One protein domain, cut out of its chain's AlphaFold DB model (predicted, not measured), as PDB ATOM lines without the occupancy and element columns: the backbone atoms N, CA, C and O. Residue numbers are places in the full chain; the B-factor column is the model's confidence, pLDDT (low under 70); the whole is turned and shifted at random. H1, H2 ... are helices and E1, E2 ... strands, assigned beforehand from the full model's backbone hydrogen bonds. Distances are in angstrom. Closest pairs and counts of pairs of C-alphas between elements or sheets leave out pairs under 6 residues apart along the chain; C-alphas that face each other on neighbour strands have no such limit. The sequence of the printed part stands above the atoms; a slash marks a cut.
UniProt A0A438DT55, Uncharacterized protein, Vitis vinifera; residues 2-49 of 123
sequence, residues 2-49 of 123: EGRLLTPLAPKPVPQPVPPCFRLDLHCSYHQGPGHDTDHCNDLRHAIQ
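AT A GLANCE: This is residues 2 to 49 of the 123 residues of an uncharacterized protein of Vitis vinifera (UniProt A0A438DT55). There is little regular structure here: a long unnamed stretch, residues 2 to 22, makes the length and folds back into a small two-stranded hairpin, E1 and E2, after which the short helix H1 heads back toward the end where residue 2 lies. The printed part has 48 residues, with strands E1 and E2, antiparallel, then H1; the class is mixed, with 17 residues in named elements. It is only just loose, close to compact, with a radius of gyration of the C-alphas of 11.8 A and spans of 40 by 18 by 15 A.

HOW THE PARTS SIT: Past residue 22, look for the hairpin of E1, residues 23 to 28, and E2, residues 33 to 35, antiparallel at 129 degrees. N 23 and O 35 are within hydrogen-bond range at 3.0 A. H1, residues 42 to 49, is apart from E1; every O i to N i+4 pair in H1 is within hydrogen-bond range.

IN THESE COORDINATES: Find C-alpha 23 at (87.314, 122.979, 115.896); E1 runs 10.5 A from there. E2 covers 6.9 A. H1 runs 10.2 A to C-alpha 49 at (62.507, 125.234, 118.172).

THE WHOLE: The C-alphas farthest apart, of Glu 2 and Pro 17, are 41.1 A apart. The printed part has no cut; pLDDT is under 70 at residues 2 to 4.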
ATOM      1  N   GLU A   2      54.684 110.832 128.461       49.59
ATOM      2  CA  GLU A   2      56.141 110.900 128.372       49.59
ATOM      3  C   GLU A   2      56.519 112.188 127.630       49.59
ATOM      4  O   GLU A   2      56.133 112.388 126.479       49.59
ATOM      5  N   GLY A   3      57.214 113.103 128.309       55.81
ATOM      6  CA  GLY A   3      57.813 114.258 127.651       55.81
ATOM      7  C   GLY A   3      58.839 113.763 126.636       55.81
ATOM      8  O   GLY A   3      59.685 112.931 126.966       55.81
ATOM      9  N   ARG A   4      58.750 114.234 125.392       66.75
ATOM     10  CA  ARG A   4      59.725 113.891 124.354       66.75
ATOM     11  C   ARG A   4      61.032 114.612 124.693       66.75
ATOM     12  O   ARG A   4      61.115 115.828 124.567       66.75
ATOM     13  N   LEU A   5      62.013 113.868 125.197       75.38
ATOM     14  CA  LEU A   5      63.334 114.385 125.557       75.38
ATOM     15  C   LEU A   5      64.190 114.482 124.284       75.38
ATOM     16  O   LEU A   5      64.117 113.605 123.424       75.38
ATOM     17  N   LEU A   6      64.979 115.550 124.151       86.19
ATOM     18  CA  LEU A   6      66.008 115.654 123.115       86.19
ATOM     19  C   LEU A   6      67.032 114.531 123.296       86.19
ATOM     20  O   LEU A   6      67.732 114.473 124.306       86.19
ATOM     21  N   THR A   7      67.122 113.639 122.316       88.56
ATOM     22  CA  THR A   7      68.086 112.539 122.337       88.56
ATOM     23  C   THR A   7      69.371 112.980 121.642       88.56
ATOM     24  O   THR A   7      69.293 113.407 120.489       88.56
ATOM     25  N   PRO A   8      70.543 112.850 122.289       88.88
ATOM     26  CA  PRO A   8      71.821 113.078 121.629       88.88
ATOM     27  C   PRO A   8      71.982 112.197 120.385       88.88
ATOM     28  O   PRO A   8      71.652 111.007 120.393       88.88
ATOM     29  N   LEU A   9      72.511 112.778 119.317       87.38
ATOM     30  CA  LEU A   9      72.826 112.100 118.070       87.38
ATOM     31  C   LEU A   9      74.076 111.238 118.233       87.38
ATOM     32  O   LEU A   9      74.976 111.561 119.006       87.38
ATOM     33  N   ALA A  10      74.136 110.131 117.493       85.62
ATOM     34  CA  ALA A  10      75.327 109.292 117.471       85.62
ATOM     35  C   ALA A  10      76.538 110.086 116.930       85.62
ATOM     36  O   ALA A  10      76.373 110.818 115.948       85.62
ATOM     37  N   PRO A  11      77.744 109.902 117.503       85.44
ATOM     38  CA  PRO A  11      78.954 110.553 117.019       85.44
ATOM     39  C   PRO A  11      79.171 110.300 115.529       85.44
ATOM     40  O   PRO A  11      79.208 109.150 115.075       85.44
ATOM     41  N   LYS A  12      79.346 111.376 114.764       81.19
ATOM     42  CA  LYS A  12      79.683 111.297 113.342       81.19
ATOM     43  C   LYS A  12      81.210 111.333 113.171       81.19
ATOM     44  O   LYS A  12      81.882 112.054 113.910       81.19
ATOM     45  N   PRO A  13      81.788 110.575 112.222       81.75
ATOM     46  CA  PRO A  13      83.208 110.695 111.899       81.75
ATOM     47  C   PRO A  13      83.574 112.118 111.464       81.75
ATOM     48  O   PRO A  13      82.766 112.801 110.837       81.75
ATOM     49  N   VAL A  14      84.812 112.532 111.747       79.50
ATOM     50  CA  VAL A  14      85.334 113.832 111.304       79.50
ATOM     51  C   VAL A  14      85.294 113.903 109.770       79.50
ATOM     52  O   VAL A  14      85.837 113.001 109.119       79.50
ATOM     53  N   PRO A  15      84.679 114.946 109.177       77.25
ATOM     54  CA  PRO A  15      84.617 115.094 107.728       77.25
ATOM     55  C   PRO A  15      86.017 115.199 107.108       77.25
ATOM     56  O   PRO A  15      86.913 115.824 107.679       77.25
ATOM     57  N   GLN A  16      86.208 114.610 105.924       80.81
ATOM     58  CA  GLN A  16      87.421 114.777 105.120       80.81
ATOM     59  C   GLN A  16      87.056 115.298 103.722       80.81
ATOM     60  O   GLN A  16      86.286 114.632 103.028       80.81
ATOM     61  N   PRO A  17      87.607 116.447 103.284       84.06
ATOM     62  CA  PRO A  17      88.575 117.304 103.984       84.06
ATOM     63  C   PRO A  17      87.982 117.992 105.221       84.06
ATOM     64  O   PRO A  17      86.783 118.251 105.265       84.06
ATOM     65  N   VAL A  18      88.827 118.300 106.208       80.75
ATOM     66  CA  VAL A  18      88.393 119.000 107.426       80.75
ATOM     67  C   VAL A  18      87.978 120.434 107.063       80.75
ATOM     68  O   VAL A  18      88.800 121.165 106.502       80.75
ATOM     69  N   PRO A  19      86.732 120.856 107.357       80.94
ATOM     70  CA  PRO A  19      86.283 122.217 107.087       80.94
ATOM     71  C   PRO A  19      87.104 123.261 107.866       80.94
ATOM     72  O   PRO A  19      87.470 123.001 109.010       80.94
ATOM     73  N   PRO A  20      87.346 124.469 107.319       80.25
ATOM     74  CA  PRO A  20      88.125 125.516 107.996       80.25
ATOM     75  C   PRO A  20      87.584 125.940 109.370       80.25
ATOM     76  O   PRO A  20      88.340 126.380 110.229       80.25
ATOM     77  N   CYS A  21      86.274 125.811 109.569       78.31
ATOM     78  CA  CYS A  21      85.566 126.161 110.796       78.31
ATOM     79  C   CYS A  21      85.501 125.008 111.812       78.31
ATOM     80  O   CYS A  21      84.940 125.178 112.892       78.31
ATOM     81  N   PHE A  22      86.041 123.830 111.477       83.88
ATOM     82  CA  PHE A  22      85.966 122.647 112.323       83.88
ATOM     83  C   PHE A  22      86.993 122.725 113.456       83.88
ATOM     84  O   PHE A  22      88.206 122.683 113.234       83.88
ATOM     85  N   ARG A  23      86.500 122.819 114.690       86.06
ATOM     86  CA  ARG A  23      87.314 122.979 115.896       86.06
ATOM     87  C   ARG A  23      87.442 121.657 116.640       86.06
ATOM     88  O   ARG A  23      86.511 121.214 117.304       86.06
ATOM     89  N   LEU A  24      88.613 121.025 116.531       88.38
ATOM     90  CA  LEU A  24      88.939 119.784 117.253       88.38
ATOM     91  C   LEU A  24      89.005 119.977 118.777       88.38
ATOM     92  O   LEU A  24      88.904 119.003 119.518       88.38
ATOM     93  N   ASP A  25      89.204 121.215 119.228       90.25
ATOM     94  CA  ASP A  25      89.261 121.618 120.632       90.25
ATOM     95  C   ASP A  25      87.881 121.827 121.273       90.25
ATOM     96  O   ASP A  25      87.785 121.872 122.498       90.25
ATOM     97  N   LEU A  26      86.819 121.929 120.470       91.12
ATOM     98  CA  LEU A  26      85.445 122.100 120.940       91.12
ATOM     99  C   LEU A  26      84.666 120.792 120.825       91.12
ATOM    100  O   LEU A  26      84.955 119.967 119.961       91.12
ATOM    101  N   HIS A  27      83.672 120.610 121.693       92.50
ATOM    102  CA  HIS A  27      82.851 119.403 121.748       92.50
ATOM    103  C   HIS A  27      81.378 119.745 121.983       92.50
ATOM    104  O   HIS A  27      81.036 120.405 122.967       92.50
ATOM    105  N   CYS A  28      80.503 119.204 121.137       92.12
ATOM    106  CA  CYS A  28      79.060 119.349 121.264       92.12
ATOM    107  C   CYS A  28      78.465 118.100 121.922       92.12
ATOM    108  O   CYS A  28      78.612 116.985 121.421       92.12
ATOM    109  N   SER A  29      77.757 118.271 123.039       93.38
ATOM    110  CA  SER A  29      77.101 117.165 123.754       93.38
ATOM    111  C   SER A  29      75.914 116.579 122.991       93.38
ATOM    112  O   SER A  29      75.593 115.409 123.186       93.38
ATOM    113  N   TYR A  30      75.272 117.369 122.125       91.44
ATOM    114  CA  TYR A  30      74.160 116.904 121.300       91.44
ATOM    115  C   TYR A  30      74.637 115.990 120.168       91.44
ATOM    116  O   TYR A  30      74.039 114.941 119.965       91.44
ATOM    117  N   HIS A  31      75.749 116.309 119.496       90.69
ATOM    118  CA  HIS A  31      76.359 115.442 118.471       90.69
ATOM    119  C   HIS A  31      77.353 114.418 119.020       90.69
ATOM    120  O   HIS A  31      77.763 113.521 118.286       90.69
ATOM    121  N   GLN A  32      77.755 114.548 120.287       92.00
ATOM    122  CA  GLN A  32      78.748 113.695 120.949       92.00
ATOM    123  C   GLN A  32      80.090 113.647 120.194       92.00
ATOM    124  O   GLN A  32      80.699 112.585 120.039       92.00
ATOM    125  N   GLY A  33      80.544 114.790 119.675       89.44
ATOM    126  CA  GLY A  33      81.732 114.849 118.830       89.44
ATOM    127  C   GLY A  33      82.359 116.239 118.716       89.44
ATOM    128  O   GLY A  33      81.781 117.222 119.193       89.44
ATOM    129  N   PRO A  34      83.561 116.316 118.113       88.38
ATOM    130  CA  PRO A  34      84.271 117.570 117.925       88.38
ATOM    131  C   PRO A  34      83.713 118.399 116.762       88.38
ATOM    132  O   PRO A  34      83.049 117.867 115.871       88.38
ATOM    133  N   GLY A  35      84.031 119.694 116.748       88.38
ATOM    134  CA  GLY A  35      83.737 120.606 115.639       88.38
ATOM    135  C   GLY A  35      83.218 121.968 116.096       88.38
ATOM    136  O   GLY A  35      83.690 122.986 115.600       88.38
ATOM    137  N   HIS A  36      82.287 121.973 117.049       90.38
ATOM    138  CA  HIS A  36      81.685 123.145 117.696       90.38
ATOM    139  C   HIS A  36      81.263 122.762 119.126       90.38
ATOM    140  O   HIS A  36      81.264 121.577 119.467       90.38
ATOM    141  N   ASP A  37      80.939 123.734 119.978       91.44
ATOM    142  CA  ASP A  37      80.381 123.465 121.309       91.44
ATOM    143  C   ASP A  37      78.845 123.356 121.281       91.44
ATOM    144  O   ASP A  37      78.202 123.572 120.259       91.44
ATOM    145  N   THR A  38      78.235 122.992 122.407       91.44
ATOM    146  CA  THR A  38      76.777 122.817 122.497       91.44
ATOM    147  C   THR A  38      75.990 124.121 122.302       91.44
ATOM    148  O   THR A  38      74.873 124.072 121.789       91.44
ATOM    149  N   ASP A  39      76.541 125.275 122.682       90.75
ATOM    150  CA  ASP A  39      75.832 126.562 122.634       90.75
ATOM    151  C   ASP A  39      75.695 127.070 121.189       90.75
ATOM    152  O   ASP A  39      74.668 127.647 120.815       90.75
ATOM    153  N   HIS A  40      76.689 126.767 120.353       87.94
ATOM    154  CA  HIS A  40      76.723 127.105 118.926       87.94
ATOM    155  C   HIS A  40      76.176 125.972 118.034       87.94
ATOM    156  O   HIS A  40      76.427 125.923 116.829       87.94
ATOM    157  N   CYS A  41      75.427 125.028 118.609       90.81
ATOM    158  CA  CYS A  41      74.867 123.897 117.880       90.81
ATOM    159  C   CYS A  41      73.529 124.243 117.210       90.81
ATOM    160  O   CYS A  41      72.479 124.265 117.858       90.81
ATOM    161  N   ASN A  42      73.526 124.454 115.893       87.12
ATOM    162  CA  ASN A  42      72.290 124.797 115.182       87.12
ATOM    163  C   ASN A  42      71.273 123.672 115.100       87.12
ATOM    164  O   ASN A  42      70.091 123.940 115.299       87.12
ATOM    165  N   ASP A  43      71.702 122.426 114.893       90.00
ATOM    166  CA  ASP A  43      70.767 121.296 114.895       90.00
ATOM    167  C   ASP A  43      70.047 121.186 116.243       90.00
ATOM    168  O   ASP A  43      68.855 120.889 116.286       90.00
ATOM    169  N   LEU A  44      70.747 121.470 117.350       91.69
ATOM    170  CA  LEU A  44      70.141 121.522 118.678       91.69
ATOM    171  C   LEU A  44      69.163 122.696 118.792       91.69
ATOM    172  O   LEU A  44      68.044 122.507 119.265       91.69
ATOM    173  N   ARG A  45      69.551 123.896 118.340       93.06
ATOM    174  CA  ARG A  45      68.672 125.082 118.337       93.06
ATOM    175  C   ARG A  45      67.398 124.828 117.529       93.06
ATOM    176  O   ARG A  45      66.315 125.186 117.982       93.06
ATOM    177  N   HIS A  46      67.516 124.178 116.373       92.94
ATOM    178  CA  HIS A  46      66.384 123.803 115.527       92.94
ATOM    179  C   HIS A  46      65.527 122.722 116.187       92.94
ATOM    180  O   HIS A  46      64.319 122.889 116.280       92.94
ATOM    181  N   ALA A  47      66.132 121.672 116.750       90.88
ATOM    182  CA  ALA A  47      65.387 120.634 117.461       90.88
ATOM    183  C   ALA A  47      64.623 121.190 118.678       90.88
ATOM    184  O   ALA A  47      63.503 120.761 118.954       90.88
ATOM    185  N   ILE A  48      65.197 122.158 119.401       90.12
ATOM    186  CA  ILE A  48      64.504 122.881 120.476       90.12
ATOM    187  C   ILE A  48      63.341 123.698 119.905       90.12
ATOM    188  O   ILE A  48      62.239 123.627 120.451       90.12
ATOM    189  N   GLN A  49      63.557 124.439 118.812       90.19
ATOM    190  CA  GLN A  49      62.507 125.234 118.172       90.19
ATOM    191  C   GLN A  49      61.346 124.359 117.688       90.19
ATOM    192  O   GLN A  49      60.195 124.663 117.989       90.19
TER     193      GLN A  49